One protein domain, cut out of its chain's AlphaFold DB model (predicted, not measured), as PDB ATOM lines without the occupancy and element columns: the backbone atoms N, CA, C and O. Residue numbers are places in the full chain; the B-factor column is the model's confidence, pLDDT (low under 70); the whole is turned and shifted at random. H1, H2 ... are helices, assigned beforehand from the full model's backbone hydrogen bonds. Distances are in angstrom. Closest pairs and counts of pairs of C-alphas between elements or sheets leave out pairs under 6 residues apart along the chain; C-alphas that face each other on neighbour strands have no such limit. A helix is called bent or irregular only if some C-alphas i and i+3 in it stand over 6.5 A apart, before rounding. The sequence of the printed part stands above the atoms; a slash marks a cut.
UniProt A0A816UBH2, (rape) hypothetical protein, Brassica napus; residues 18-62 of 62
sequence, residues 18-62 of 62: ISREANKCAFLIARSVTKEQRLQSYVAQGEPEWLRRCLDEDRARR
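What this domain is: This is residues 18 to 62 of the 62 residues of the protein "(rape) hypothetical protein" of Brassica napus (UniProt A0A816UBH2). Two helices, H1 and H3, run opposite ways as the two arms of a loose U, with the short helix H2 at the closed end, packed on the last part of H1. The link from H2 leads across to H3, and H3 meets H1 with residues 51 to 55 alone. The printed part has 45 residues with three named helices, in the order H1, H2, H3, and no named strand; the class is all helix. The whole is compact, with a radius of gyration of the C-alphas of 10.7 A and spans of 29 by 21 by 17 A.

Where its parts are: The printed part begins at Ile 18, with its C-alpha at (167.551, 265.457, 366.614). H1 holds residues 24 to 34 and is 15.1 A long from first to last C-alpha, beginning at C-alpha 24 at (169.536, 257.702, 361.364). H2 holds residues 39 to 42 and is 6.8 A long; it is only just irregular, with C-alphas 39 and 42 6.8 A apart. H3, the longest helix with 12 residues, holds residues 49 to 60, is 16.7 A long and ends at C-alpha 60 at (170.144, 243.297, 363.953).

How they stand to each other: H1 and H2 touch, and their closest C-alphas, those of Val 33 and Leu 39, are 4.9 A apart. H1 and H3 touch with residues 51 to 55 of H3 alone; their closest C-alphas, those of Leu 28 and Leu 51, are 7.3 A apart. These two helices run opposite ways at a steep tilt of 39 degrees. H2 and H3 are apart. In H1 and H3 every O i to N i+4 pair is within hydrogen-bond range. H2 is too short for such a pair, and its 1 pair of O i and N i+3 is not within range.

The domain as a whole: The two C-alphas farthest apart, those of Val 43 and Arg 62, are 29.5 A apart. The printed part has no cut and ends at residue 62, the chain's last residue. The link from H1 to H2 is tight and that from H2 to H3 is short. The mean pLDDT of the printed part is 81.2; residues 40 to 46 and residue 62 are under 70.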
ATOM      1  N   ILE A  18     167.610 266.890 366.321       92.88
ATOM      2  CA  ILE A  18     167.551 265.457 366.614       92.88
ATOM      3  C   ILE A  18     168.947 264.849 366.467       92.88
ATOM      4  O   ILE A  18     169.683 265.182 365.534       92.88
ATOM      5  N   SER A  19     169.315 263.944 367.378       92.12
ATOM      6  CA  SER A  19     170.587 263.224 367.288       92.12
ATOM      7  C   SER A  19     170.646 262.352 366.031       92.12
ATOM      8  O   SER A  19     169.628 261.921 365.479       92.12
ATOM      9  N   ARG A  20     171.866 262.046 365.582       88.12
ATOM     10  CA  ARG A  20     172.083 261.181 364.416       88.12
ATOM     11  C   ARG A  20     171.461 259.802 364.618       88.12
ATOM     12  O   ARG A  20     170.955 259.218 363.670       88.12
ATOM     13  N   GLU A  21     171.520 259.277 365.831       88.12
ATOM     14  CA  GLU A  21     171.034 257.948 366.190       88.12
ATOM     15  C   GLU A  21     169.505 257.889 366.167       88.12
ATOM     16  O   GLU A  21     168.942 256.874 365.751       88.12
ATOM     17  N   ALA A  22     168.846 258.979 366.573       88.12
ATOM     18  CA  ALA A  22     167.394 259.106 366.564       88.12
ATOM     19  C   ALA A  22     166.837 259.383 365.156       88.12
ATOM     20  O   ALA A  22     165.760 258.896 364.829       88.12
ATOM     21  N   ASN A  23     167.582 260.087 364.292       90.06
ATOM     22  CA  ASN A  23     167.205 260.326 362.891       90.06
ATOM     23  C   ASN A  23     168.197 259.701 361.894       90.06
ATOM     24  O   ASN A  23     168.700 260.334 360.956       90.06
ATOM     25  N   LYS A  24     168.507 258.423 362.119       87.75
ATOM     26  CA  LYS A  24     169.536 257.702 361.364       87.75
ATOM     27  C   LYS A  24     169.210 257.578 359.879       87.75
ATOM     28  O   LYS A  24     170.115 257.693 359.054       87.75
ATOM     29  N   CYS A  25     167.937 257.403 359.528       85.50
ATOM     30  CA  CYS A  25     167.491 257.318 358.138       85.50
ATOM     31  C   CYS A  25     167.833 258.592 357.355       85.50
ATOM     32  O   CYS A  25     168.509 258.511 356.328       85.50
ATOM     33  N   ALA A  26     167.439 259.767 357.860       87.31
ATOM     34  CA  ALA A  26     167.728 261.032 357.188       87.31
ATOM     35  C   ALA A  26     169.238 261.273 357.071       87.31
ATOM     36  O   ALA A  26     169.719 261.713 356.026       87.31
ATOM     37  N   PHE A  27     170.008 260.914 358.105       89.25
ATOM     38  CA  PHE A  27     171.465 260.993 358.051       89.25
ATOM     39  C   PHE A  27     172.066 260.098 356.957       89.25
ATOM     40  O   PHE A  27     172.948 260.546 356.225       89.25
ATOM     41  N   LEU A  28     171.609 258.847 356.824       87.62
ATOM     42  CA  LEU A  28     172.100 257.926 355.795       87.62
ATOM     43  C   LEU A  28     171.787 258.430 354.383       87.62
ATOM     44  O   LEU A  28     172.651 258.345 353.513       87.62
ATOM     45  N   ILE A  29     170.605 259.012 354.169       86.06
ATOM     46  CA  ILE A  29     170.231 259.639 352.892       86.06
ATOM     47  C   ILE A  29     171.133 260.844 352.601       86.06
ATOM     48  O   ILE A  29     171.721 260.935 351.526       86.06
ATOM     49  N   ALA A  30     171.316 261.746 353.568       86.94
ATOM     50  CA  ALA A  30     172.206 262.892 353.396       86.94
ATOM     51  C   ALA A  30     173.646 262.447 353.089       86.94
ATOM     52  O   ALA A  30     174.300 262.998 352.202       86.94
ATOM     53  N   ARG A  31     174.143 261.413 353.780       87.44
ATOM     54  CA  ARG A  31     175.475 260.841 353.546       87.44
ATOM     55  C   ARG A  31     175.594 260.215 352.160       87.44
ATOM     56  O   ARG A  31     176.634 260.381 351.523       87.44
ATOM     57  N   SER A  32     174.558 259.526 351.685       86.62
ATOM     58  CA  SER A  32     174.606 258.867 350.381       86.62
ATOM     59  C   SER A  32     174.769 259.879 349.246       86.62
ATOM     60  O   SER A  32     175.564 259.658 348.338       86.62
ATOM     61  N   VAL A  33     174.106 261.032 349.342       83.81
ATOM     62  CA  VAL A  33     174.213 262.121 348.361       83.81
ATOM     63  C   VAL A  33     175.539 262.872 348.504       83.81
ATOM     64  O   VAL A  33     176.228 263.098 347.513       83.81
ATOM     65  N   THR A  34     175.925 263.231 349.731       86.06
ATOM     66  CA  THR A  34     177.082 264.115 349.978       86.06
ATOM     67  C   THR A  34     178.437 263.414 349.915       86.06
ATOM     68  O   THR A  34     179.424 264.040 349.544       86.06
ATOM     69  N   LYS A  35     178.511 262.132 350.295       85.50
ATOM     70  CA  LYS A  35     179.775 261.381 350.388       85.50
ATOM     71  C   LYS A  35     179.852 260.190 349.445       85.50
ATOM     72  O   LYS A  35     180.946 259.825 349.037       85.50
ATOM     73  N   GLU A  36     178.718 259.581 349.115       83.38
ATOM     74  CA  GLU A  36     178.677 258.350 348.311       83.38
ATOM     75  C   GLU A  36     178.189 258.605 346.872       83.38
ATOM     76  O   GLU A  36     178.035 257.659 346.105       83.38
ATOM     77  N   GLN A  37     177.943 259.875 346.510       80.31
ATOM     78  CA  GLN A  37     177.484 260.334 345.190       80.31
ATOM     79  C   GLN A  37     176.213 259.631 344.668       80.31
ATOM     80  O   GLN A  37     175.937 259.608 343.468       80.31
ATOM     81  N   ARG A  38     175.378 259.091 345.561       76.06
ATOM     82  CA  ARG A  38     174.108 258.427 345.224       76.06
ATOM     83  C   ARG A  38     172.978 259.446 345.080       76.06
ATOM     84  O   ARG A  38     171.999 259.409 345.825       76.06
ATOM     85  N   LEU A  39     173.112 260.352 344.113       70.69
ATOM     86  CA  LEU A  39     172.212 261.498 343.901       70.69
ATOM     87  C   LEU A  39     170.736 261.099 343.694       70.69
ATOM     88  O   LEU A  39     169.836 261.821 344.105       70.69
ATOM     89  N   GLN A  40     170.484 259.917 343.125       66.69
ATOM     90  CA  GLN A  40     169.133 259.401 342.850       66.69
ATOM     91  C   GLN A  40     168.365 258.952 344.108       66.69
ATOM     92  O   GLN A  40     167.165 258.706 344.046       66.69
ATOM     93  N   SER A  41     169.026 258.871 345.267       64.62
ATOM     94  CA  SER A  41     168.407 258.384 346.511       64.62
ATOM     95  C   SER A  41     167.281 259.282 347.039       64.62
ATOM     96  O   SER A  41     166.487 258.828 347.852       64.62
ATOM     97  N   TYR A  42     167.228 260.547 346.610       61.06
ATOM     98  CA  TYR A  42     166.242 261.534 347.066       61.06
ATOM     99  C   TYR A  42     164.952 261.544 346.224       61.06
ATOM    100  O   TYR A  42     163.930 262.045 346.675       61.06
ATOM    101  N   VAL A  43     164.993 260.990 345.005       65.00
ATOM    102  CA  VAL A  43     163.880 261.030 344.028       65.00
ATOM    103  C   VAL A  43     163.234 259.646 343.846       65.00
ATOM    104  O   VAL A  43     162.324 259.468 343.043       65.00
ATOM    105  N   ALA A  44     163.691 258.635 344.586       64.50
ATOM    106  CA  ALA A  44     163.168 257.284 344.456       64.50
ATOM    107  C   ALA A  44     161.694 257.211 344.898       64.50
ATOM    108  O   ALA A  44     161.323 257.701 345.960       64.50
ATOM    109  N   GLN A  45     160.860 256.540 344.097       65.88
ATOM    110  CA  GLN A  45     159.425 256.328 344.354       65.88
ATOM    111  C   GLN A  45     159.150 255.323 345.502       65.88
ATOM    112  O   GLN A  45     158.015 254.927 345.743       65.88
ATOM    113  N   GLY A  46     160.203 254.902 346.203       69.12
ATOM    114  CA  GLY A  46     160.210 253.978 347.329       69.12
ATOM    115  C   GLY A  46     161.571 254.020 348.023       69.12
ATOM    116  O   GLY A  46     162.484 254.729 347.592       69.12
ATOM    117  N   GLU A  47     161.727 253.266 349.108       70.00
ATOM    118  CA  GLU A  47     163.000 253.215 349.826       70.00
ATOM    119  C   GLU A  47     164.108 252.580 348.962       70.00
ATOM    120  O   GLU A  47     163.913 251.502 348.392       70.00
ATOM    121  N   PRO A  48     165.291 253.212 348.839       80.81
ATOM    122  CA  PRO A  48     166.401 252.603 348.123       80.81
ATOM    123  C   PRO A  48     166.819 251.282 348.776       80.81
ATOM    124  O   PRO A  48     167.011 251.222 349.991       80.81
ATOM    125  N   GLU A  49     167.046 250.231 347.983       83.00
ATOM    126  CA  GLU A  49     167.378 248.898 348.514       83.00
ATOM    127  C   GLU A  49     168.608 248.919 349.443       83.00
ATOM    128  O   GLU A  49     168.639 248.252 350.477       83.00
ATOM    129  N   TRP A  50     169.607 249.740 349.110       83.62
ATOM    130  CA  TRP A  50     170.792 249.925 349.945       83.62
ATOM    131  C   TRP A  50     170.456 250.500 351.327       83.62
ATOM    132  O   TRP A  50     171.099 250.133 352.307       83.62
ATOM    133  N   LEU A  51     169.465 251.395 351.412       84.69
ATOM    134  CA  LEU A  51     169.058 252.035 352.660       84.69
ATOM    135  C   LEU A  51     168.355 251.014 353.547       84.69
ATOM    136  O   LEU A  51     168.692 250.913 354.724       84.69
ATOM    137  N   ARG A  52     167.461 250.207 352.962       85.62
ATOM    138  CA  ARG A  52     166.796 249.104 353.663       85.62
ATOM    139  C   ARG A  52     167.813 248.145 354.281       85.62
ATOM    140  O   ARG A  52     167.783 247.933 355.487       85.62
ATOM    141  N   ARG A  53     168.793 247.679 353.495       86.44
ATOM    142  CA  ARG A  53     169.869 246.803 353.999       86.44
ATOM    143  C   ARG A  53     170.639 247.436 355.165       86.44
ATOM    144  O   ARG A  53     170.857 246.779 356.176       86.44
ATOM    145  N   CYS A  54     171.005 248.718 355.068       85.56
ATOM    146  CA  CYS A  54     171.698 249.415 356.157       85.56
ATOM    147  C   CYS A  54     170.862 249.526 357.443       85.56
ATOM    148  O   CYS A  54     171.426 249.508 358.536       85.56
ATOM    149  N   LEU A  55     169.542 249.687 357.326       86.75
ATOM    150  CA  LEU A  55     168.641 249.770 358.477       86.75
ATOM    151  C   LEU A  55     168.386 248.398 359.101       86.75
ATOM    152  O   LEU A  55     168.360 248.292 360.326       86.75
ATOM    153  N   ASP A  56     168.262 247.353 358.286       89.81
ATOM    154  CA  ASP A  56     168.118 245.975 358.759       89.81
ATOM    155  C   ASP A  56     169.374 245.510 359.510       89.81
ATOM    156  O   ASP A  56     169.273 244.945 360.598       89.81
ATOM    157  N   GLU A  57     170.566 245.829 358.994       86.44
ATOM    158  CA  GLU A  57     171.831 245.585 359.696       86.44
ATOM    159  C   GLU A  57     171.917 246.333 361.030       86.44
ATOM    160  O   GLU A  57     172.456 245.804 362.001       86.44
ATOM    161  N   ASP A  58     171.410 247.566 361.095       82.69
ATOM    162  CA  ASP A  58     171.392 248.326 362.342       82.69
ATOM    163  C   ASP A  58     170.420 247.734 363.361       82.69
ATOM    164  O   ASP A  58     170.743 247.646 364.543       82.69
ATOM    165  N   ARG A  59     169.244 247.298 362.897       83.81
ATOM    166  CA  ARG A  59     168.247 246.626 363.730       83.81
ATOM    167  C   ARG A  59     168.797 245.323 364.298       83.81
ATOM    168  O   ARG A  59     168.564 245.052 365.464       83.81
ATOM    169  N   ALA A  60     169.540 244.550 363.508       83.56
ATOM    170  CA  ALA A  60     170.144 243.297 363.953       83.56
ATOM    171  C   ALA A  60     171.293 243.479 364.968       83.56
ATOM    172  O   ALA A  60     171.691 242.513 365.613       83.56
ATOM    173  N   ARG A  61     171.854 244.691 365.096       74.69
ATOM    174  CA  ARG A  61     172.926 245.026 366.054       74.69
ATOM    175  C   ARG A  61     172.412 245.614 367.375       74.69
ATOM    176  O   ARG A  61     173.233 245.895 368.247       74.69
ATOM    177  N   ARG A  62     171.103 245.846 367.497       58.78
ATOM    178  CA  ARG A  62     170.428 246.316 368.715       58.78
ATOM    179  C   ARG A  62     169.739 245.152 369.408       58.78
ATOM    180  O   ARG A  62     169.756 245.162 370.655       58.78
TER     181      ARG A  62